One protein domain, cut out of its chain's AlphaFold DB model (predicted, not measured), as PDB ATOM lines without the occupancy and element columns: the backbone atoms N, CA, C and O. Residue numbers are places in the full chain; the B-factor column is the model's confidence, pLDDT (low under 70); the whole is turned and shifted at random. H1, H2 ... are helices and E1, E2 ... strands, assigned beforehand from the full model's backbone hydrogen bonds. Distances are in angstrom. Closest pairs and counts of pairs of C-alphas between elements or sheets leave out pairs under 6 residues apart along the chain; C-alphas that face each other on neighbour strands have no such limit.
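Overview. This is residues 6 to 65 of the 173 residues of an uncharacterized protein of Roseovarius sp. A-2 (UniProt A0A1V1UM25). Two small three-stranded sheets sit end to end along the longest axis, joined where E3 runs on into E4, and the short helix H1 lies over one face of the first sheet. The first sheet, order E1, E2, E3, is antiparallel and a meander, each strand the antiparallel neighbour of the one before; the second, order E4, E6, E5, is mixed. The 60 printed residues hold one named helix and six named strands, in the order H1, E1, E2, E3, E4, E5, E6, and the class is mostly strand. The whole is elongated, spanning 37 by 21 by 19 A, and only just compact, close to loose, with a radius of gyration of the C-alphas of 12.1 A.

Arrangement. Inner strand E6, residues 58 to 63, forms a hairpin with E5, residues 49 to 53, with N 51 and O 60 2.9 A apart. E6 is parallel to E4, residues 40 to 42, at 52 degrees; N 41 and O 61 are 2.9 A apart. E3, residues 36 to 38, runs on into E4 at 25 degrees. E3 is antiparallel to E2, residues 27 to 30, with N 28 and O 37 2.8 A apart. E2 is antiparallel to E1, residues 14 to 16, with N 15 and O 29 2.8 A apart. H1, residues 6 to 11, is on this sheet over E1, at a height over the sheet of 8.9 A; the closest C-alphas of H1 and E1, Phe 9 and Asp 15, are 7.5 A apart. In H1 every O i to N i+4 pair is within hydrogen-bond range.

Along the chain. H1 begins at C-alpha 6, (196.924, 151.892, 183.874). E5 is 12.6 A long and E6 15.7 A; E6 ends at C-alpha 63, (203.561, 171.718, 176.515).

Size, cuts and confidence. The C-alphas farthest apart, of Lys 32 and Glu 46, are 37.9 A apart. The printed part has no cut, and no link is long. Residues 18 to 25 of this model have pLDDT under 70.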
ATOM      1  N   VAL A   6     197.782 152.557 184.866       81.75
ATOM      2  CA  VAL A   6     196.924 151.892 183.874       81.75
ATOM      3  C   VAL A   6     195.939 150.942 184.558       81.75
ATOM      4  O   VAL A   6     194.737 151.007 184.289       81.75
ATOM      5  N   ASP A   7     196.415 150.118 185.496       85.62
ATOM      6  CA  ASP A   7     195.553 149.208 186.264       85.62
ATOM      7  C   ASP A   7     194.534 149.991 187.097       85.62
ATOM      8  O   ASP A   7     193.352 149.648 187.149       85.62
ATOM      9  N   THR A   8     194.986 151.087 187.712       88.94
ATOM     10  CA  THR A   8     194.144 151.967 188.528       88.94
ATOM     11  C   THR A   8     193.037 152.610 187.691       88.94
ATOM     12  O   THR A   8     191.870 152.575 188.084       88.94
ATOM     13  N   PHE A   9     193.357 153.161 186.517       88.31
ATOM     14  CA  PHE A   9     192.358 153.745 185.621       88.31
ATOM     15  C   PHE A   9     191.372 152.713 185.091       88.31
ATOM     16  O   PHE A   9     190.166 152.962 185.123       88.31
ATOM     17  N   THR A  10     191.859 151.536 184.704       86.19
ATOM     18  CA  THR A  10     191.004 150.431 184.261       86.19
ATOM     19  C   THR A  10     190.016 150.033 185.362       86.19
ATOM     20  O   THR A  10     188.810 149.952 185.120       86.19
ATOM     21  N   ALA A  11     190.486 149.885 186.607       89.88
ATOM     22  CA  ALA A  11     189.631 149.587 187.760       89.88
ATOM     23  C   ALA A  11     188.581 150.685 188.027       89.88
ATOM     24  O   ALA A  11     187.455 150.393 188.437       89.88
ATOM     25  N   LEU A  12     188.920 151.946 187.746       89.75
ATOM     26  CA  LEU A  12     188.026 153.104 187.852       89.75
ATOM     27  C   LEU A  12     187.159 153.341 186.600       89.75
ATOM     28  O   LEU A  12     186.432 154.341 186.544       89.75
ATOM     29  N   LYS A  13     187.183 152.416 185.629       91.00
ATOM     30  CA  LYS A  13     186.429 152.475 184.362       91.00
ATOM     31  C   LYS A  13     186.771 153.703 183.514       91.00
ATOM     32  O   LYS A  13     185.885 154.338 182.937       91.00
ATOM     33  N   PHE A  14     188.048 154.070 183.514       90.31
ATOM     34  CA  PHE A  14     188.614 155.018 182.571       90.31
ATOM     35  C   PHE A  14     189.150 154.262 181.362       90.31
ATOM     36  O   PHE A  14     190.012 153.399 181.499       90.31
ATOM     37  N   ASP A  15     188.667 154.649 180.188       87.00
ATOM     38  CA  ASP A  15     189.110 154.126 178.906       87.00
ATOM     39  C   ASP A  15     190.104 155.101 178.259       87.00
ATOM     40  O   ASP A  15     189.941 156.328 178.365       87.00
ATOM     41  N   PRO A  16     191.142 154.596 177.581       84.31
ATOM     42  CA  PRO A  16     192.073 155.441 176.855       84.31
ATOM     43  C   PRO A  16     191.390 156.143 175.673       84.31
ATOM     44  O   PRO A  16     190.627 155.527 174.930       84.31
ATOM     45  N   ILE A  17     191.684 157.430 175.460       79.44
ATOM     46  CA  ILE A  17     191.224 158.178 174.282       79.44
ATOM     47  C   ILE A  17     192.343 158.255 173.245       79.44
ATOM     48  O   ILE A  17     193.446 158.703 173.556       79.44
ATOM     49  N   ASP A  18     192.010 157.901 172.002       64.69
ATOM     50  CA  ASP A  18     192.833 158.089 170.799       64.69
ATOM     51  C   ASP A  18     194.253 157.497 170.892       64.69
ATOM     52  O   ASP A  18     195.236 158.112 170.474       64.69
ATOM     53  N   GLY A  19     194.372 156.275 171.416       54.00
ATOM     54  CA  GLY A  19     195.588 155.468 171.314       54.00
ATOM     55  C   GLY A  19     195.293 154.132 170.642       54.00
ATOM     56  O   GLY A  19     194.574 153.317 171.205       54.00
ATOM     57  N   LEU A  20     195.884 153.877 169.468       47.03
ATOM     58  CA  LEU A  20     195.971 152.516 168.902       47.03
ATOM     59  C   LEU A  20     196.795 151.575 169.810       47.03
ATOM     60  O   LEU A  20     196.686 150.360 169.704       47.03
ATOM     61  N   ASP A  21     197.599 152.151 170.709       55.12
ATOM     62  CA  ASP A  21     198.388 151.487 171.744       55.12
ATOM     63  C   ASP A  21     197.991 152.054 173.126       55.12
ATOM     64  O   ASP A  21     198.180 153.258 173.341       55.12
ATOM     65  N   PRO A  22     197.481 151.232 174.067       53.31
ATOM     66  CA  PRO A  22     197.141 151.643 175.435       53.31
ATOM     67  C   PRO A  22     198.305 152.289 176.206       53.31
ATOM     68  O   PRO A  22     198.081 153.172 177.034       53.31
ATOM     69  N   ASN A  23     199.553 151.921 175.893       53.69
ATOM     70  CA  ASN A  23     200.760 152.498 176.496       53.69
ATOM     71  C   ASN A  23     201.186 153.819 175.833       53.69
ATOM     72  O   ASN A  23     202.146 154.464 176.259       53.69
ATOM     73  N   SER A  24     200.474 154.254 174.789       59.25
ATOM     74  CA  SER A  24     200.697 155.519 174.089       59.25
ATOM     75  C   SER A  24     199.721 156.627 174.491       59.25
ATOM     76  O   SER A  24     199.689 157.694 173.868       59.25
ATOM     77  N   VAL A  25     198.925 156.378 175.524       69.19
ATOM     78  CA  VAL A  25     197.769 157.192 175.870       69.19
ATOM     79  C   VAL A  25     198.167 158.258 176.876       69.19
ATOM     80  O   VAL A  25     198.648 157.968 177.969       69.19
ATOM     81  N   TRP A  26     197.927 159.509 176.505       80.56
ATOM     82  CA  TRP A  26     198.113 160.669 177.377       80.56
ATOM     83  C   TRP A  26     196.786 161.218 177.914       80.56
ATOM     84  O   TRP A  26     196.791 162.130 178.738       80.56
ATOM     85  N   ARG A  27     195.650 160.674 177.455       88.00
ATOM     86  CA  ARG A  27     194.299 161.115 177.803       88.00
ATOM     87  C   ARG A  27     193.368 159.930 178.046       88.00
ATOM     88  O   ARG A  27     193.255 159.050 177.205       88.00
ATOM     89  N   TRP A  28     192.629 159.972 179.144       88.94
ATOM     90  CA  TRP A  28     191.688 158.938 179.566       88.94
ATOM     91  C   TRP A  28     190.304 159.543 179.801       88.94
ATOM     92  O   TRP A  28     190.202 160.688 180.244       88.94
ATOM     93  N   ARG A  29     189.235 158.791 179.523       90.88
ATOM     94  CA  ARG A  29     187.844 159.195 179.778       90.88
ATOM     95  C   ARG A  29     187.121 158.154 180.596       90.88
ATOM     96  O   ARG A  29     187.107 156.986 180.240       90.88
ATOM     97  N   GLN A  30     186.429 158.590 181.635       92.25
ATOM     98  CA  GLN A  30     185.524 157.717 182.361       92.25
ATOM     99  C   GLN A  30     184.207 157.560 181.600       92.25
ATOM    100  O   GLN A  30     183.508 158.547 181.358       92.25
ATOM    101  N   ALA A  31     183.834 156.321 181.273       83.50
ATOM    102  CA  ALA A  31     182.667 156.030 180.438       83.50
ATOM    103  C   ALA A  31     181.346 156.586 181.005       83.50
ATOM    104  O   ALA A  31     180.493 157.059 180.261       83.50
ATOM    105  N   LYS A  32     181.174 156.544 182.334       85.94
ATOM    106  CA  LYS A  32     179.911 156.915 182.994       85.94
ATOM    107  C   LYS A  32     179.715 158.427 183.149       85.94
ATOM    108  O   LYS A  32     178.606 158.914 182.976       85.94
ATOM    109  N   SER A  33     180.758 159.146 183.555       87.31
ATOM    110  CA  SER A  33     180.690 160.576 183.898       87.31
ATOM    111  C   SER A  33     181.156 161.486 182.763       87.31
ATOM    112  O   SER A  33     180.882 162.681 182.785       87.31
ATOM    113  N   GLY A  34     181.906 160.945 181.799       86.69
ATOM    114  CA  GLY A  34     182.617 161.735 180.801       86.69
ATOM    115  C   GLY A  34     183.850 162.462 181.350       86.69
ATOM    116  O   GLY A  34     184.472 163.213 180.599       86.69
ATOM    117  N   THR A  35     184.231 162.250 182.619       90.25
ATOM    118  CA  THR A  35     185.416 162.874 183.224       90.25
ATOM    119  C   THR A  35     186.668 162.538 182.425       90.25
ATOM    120  O   THR A  35     186.903 161.379 182.086       90.25
ATOM    121  N   LEU A  36     187.480 163.559 182.152       90.81
ATOM    122  CA  LEU A  36     188.742 163.441 181.435       90.81
ATOM    123  C   LEU A  36     189.922 163.562 182.395       90.81
ATOM    124  O   LEU A  36     189.936 164.443 183.252       90.81
ATOM    125  N   VAL A  37     190.923 162.710 182.201       90.94
ATOM    126  CA  VAL A  37     192.234 162.818 182.845       90.94
ATOM    127  C   VAL A  37     193.288 162.938 181.754       90.94
ATOM    128  O   VAL A  37     193.332 162.119 180.838       90.94
ATOM    129  N   GLU A  38     194.129 163.964 181.841       91.12
ATOM    130  CA  GLU A  38     195.211 164.231 180.893       91.12
ATOM    131  C   GLU A  38     196.554 164.278 181.620       91.12
ATOM    132  O   GLU A  38     196.683 164.905 182.670       91.12
ATOM    133  N   PHE A  39     197.568 163.647 181.030       91.50
ATOM    134  CA  PHE A  39     198.948 163.718 181.493       91.50
ATOM    135  C   PHE A  39     199.706 164.757 180.687       91.50
ATOM    136  O   PHE A  39     199.782 164.674 179.458       91.50
ATOM    137  N   LEU A  40     200.287 165.726 181.386       92.75
ATOM    138  CA  LEU A  40     201.031 166.833 180.800       92.75
ATOM    139  C   LEU A  40     202.463 166.840 181.341       92.75
ATOM    140  O   LEU A  40     202.701 166.494 182.495       92.75
ATOM    141  N   THR A  41     203.415 167.254 180.510       93.44
ATOM    142  CA  THR A  41     204.816 167.458 180.904       93.44
ATOM    143  C   THR A  41     205.344 168.749 180.278       93.44
ATOM    144  O   THR A  41     204.839 169.163 179.234       93.44
ATOM    145  N   PRO A  42     206.330 169.438 180.871       95.19
ATOM    146  CA  PRO A  42     206.936 170.580 180.203       95.19
ATOM    147  C   PRO A  42     207.625 170.192 178.890       95.19
ATOM    148  O   PRO A  42     208.252 169.133 178.803       95.19
ATOM    149  N   SER A  43     207.525 171.062 177.883       94.00
ATOM    150  CA  SER A  43     208.355 171.013 176.675       94.00
ATOM    151  C   SER A  43     209.374 172.150 176.673       94.00
ATOM    152  O   SER A  43     209.031 173.294 176.976       94.00
ATOM    153  N   PHE A  44     210.604 171.820 176.280       92.31
ATOM    154  CA  PHE A  44     211.703 172.760 176.028       92.31
ATOM    155  C   PHE A  44     212.227 172.665 174.586       92.31
ATOM    156  O   PHE A  44     213.145 173.392 174.224       92.31
ATOM    157  N   GLU A  45     211.647 171.771 173.782       92.06
ATOM    158  CA  GLU A  45     211.965 171.642 172.358       92.06
ATOM    159  C   GLU A  45     211.312 172.776 171.563       92.06
ATOM    160  O   GLU A  45     210.417 173.463 172.066       92.06
ATOM    161  N   GLU A  46     211.701 172.923 170.296       90.19
ATOM    162  CA  GLU A  46     211.023 173.829 169.364       90.19
ATOM    163  C   GLU A  46     209.527 173.500 169.244       90.19
ATOM    164  O   GLU A  46     208.688 174.396 169.365       90.19
ATOM    165  N   ASP A  47     209.197 172.211 169.138       87.56
ATOM    166  CA  ASP A  47     207.831 171.724 168.986       87.56
ATOM    167  C   ASP A  47     207.249 171.095 170.263       87.56
ATOM    168  O   ASP A  47     207.931 170.533 171.127       87.56
ATOM    169  N   GLU A  48     205.924 171.161 170.377       89.75
ATOM    170  CA  GLU A  48     205.157 170.393 171.358       89.75
ATOM    171  C   GLU A  48     204.800 169.012 170.802       89.75
ATOM    172  O   GLU A  48     204.519 168.850 169.616       89.75
ATOM    173  N   GLY A  49     204.723 168.002 171.669       87.75
ATOM    174  CA  GLY A  49     204.508 166.624 171.227       87.75
ATOM    175  C   GLY A  49     204.039 165.692 172.331       87.75
ATOM    176  O   GLY A  49     203.567 166.134 173.375       87.75
ATOM    177  N   ILE A  50     204.155 164.389 172.097       89.12
ATOM    178  CA  ILE A  50     203.916 163.359 173.110       89.12
ATOM    179  C   ILE A  50     205.269 162.805 173.554       89.12
ATOM    180  O   ILE A  50     206.056 162.372 172.716       89.12
ATOM    181  N   LYS A  51     205.537 162.806 174.862       89.25
ATOM    182  CA  LYS A  51     206.761 162.247 175.454       89.25
ATOM    183  C   LYS A  51     206.410 161.119 176.421       89.25
ATOM    184  O   LYS A  51     205.372 161.159 177.080       89.25
ATOM    185  N   ALA A  52     207.259 160.096 176.489       88.06
ATOM    186  CA  ALA A  52     207.120 159.049 177.495       88.06
ATOM    187  C   ALA A  52     207.410 159.620 178.888       88.06
ATOM    188  O   ALA A  52     208.321 160.433 179.046       88.06
ATOM    189  N   LEU A  53     206.663 159.161 179.889       86.00
ATOM    190  CA  LEU A  53     206.880 159.476 181.295       86.00
ATOM    191  C   LEU A  53     207.080 158.157 182.064       86.00
ATOM    192  O   LEU A  53     206.146 157.660 182.696       86.00
ATOM    193  N   PRO A  54     208.286 157.551 181.991       83.56
ATOM    194  CA  PRO A  54     208.517 156.176 182.440       83.56
ATOM    195  C   PRO A  54     208.192 155.940 183.915       83.56
ATOM    196  O   PRO A  54     207.677 154.884 184.260       83.56
ATOM    197  N   ALA A  55     208.416 156.946 184.767       81.81
ATOM    198  CA  ALA A  55     208.108 156.878 186.196       81.81
ATOM    199  C   ALA A  55     206.621 156.609 186.490       81.81
ATOM    200  O   ALA A  55     206.295 156.059 187.536       81.81
ATOM    201  N   LEU A  56     205.730 156.989 185.569       80.12
ATOM    202  CA  LEU A  56     204.284 156.804 185.682       80.12
ATOM    203  C   LEU A  56     203.745 155.712 184.741       80.12
ATOM    204  O   LEU A  56     202.556 155.413 184.781       80.12
ATOM    205  N   GLY A  57     204.591 155.121 183.888       81.81
ATOM    206  CA  GLY A  57     204.173 154.111 182.909       81.81
ATOM    207  C   GLY A  57     203.195 154.624 181.842       81.81
ATOM    208  O   GLY A  57     202.485 153.828 181.239       81.81
ATOM    209  N   VAL A  58     203.136 155.940 181.612       83.94
ATOM    210  CA  VAL A  58     202.225 156.588 180.647       83.94
ATOM    211  C   VAL A  58     202.995 157.494 179.687       83.94
ATOM    212  O   VAL A  58     204.176 157.790 179.895       83.94
ATOM    213  N   LYS A  59     202.327 157.983 178.638       87.94
ATOM    214  CA  LYS A  59     202.813 159.130 177.858       87.94
ATOM    215  C   LYS A  59     202.126 160.411 178.321       87.94
ATOM    216  O   LYS A  59     201.029 160.380 178.865       87.94
ATOM    217  N   ALA A  60     202.768 161.546 178.081       90.56
ATOM    218  CA  ALA A  60     202.263 162.863 178.428       90.56
ATOM    219  C   ALA A  60     202.364 163.818 177.236       90.56
ATOM    220  O   ALA A  60     203.299 163.742 176.432       90.56
ATOM    221  N   ARG A  61     201.418 164.753 177.138       91.88
ATOM    222  CA  ARG A  61     201.496 165.878 176.205       91.88
ATOM    223  C   ARG A  61     202.529 166.875 176.724       91.88
ATOM    224  O   ARG A  61     202.350 167.471 177.784       91.88
ATOM    225  N   ALA A  62     203.607 167.049 175.975       93.00
ATOM    226  CA  ALA A  62     204.642 168.027 176.254       93.00
ATOM    227  C   ALA A  62     204.170 169.420 175.815       93.00
ATOM    228  O   ALA A  62     203.898 169.619 174.632       93.00
ATOM    229  N   LEU A  63     204.067 170.364 176.753       93.12
ATOM    230  CA  LEU A  63     203.561 171.718 176.515       93.12
ATOM    231  C   LEU A  63     204.584 172.782 176.925       93.12
ATOM    232  O   LEU A  63     205.167 172.722 178.011       93.12
ATOM    233  N   HIS A  64     204.775 173.794 176.078       94.31
ATOM    234  CA  HIS A  64     205.536 174.991 176.429       94.31
ATOM    235  C   HIS A  64     204.830 175.760 177.546       94.31
ATOM    236  O   HIS A  64     203.605 175.723 177.673       94.31
ATOM    237  N   HIS A  65     205.605 176.507 178.330       94.94
ATOM    238  CA  HIS A  65     205.133 177.325 179.456       94.94
ATOM    239  C   HIS A  65     204.530 176.536 180.635       94.94
ATOM    240  O   HIS A  65     204.236 177.140 181.665       94.94
TER     241      HIS A  65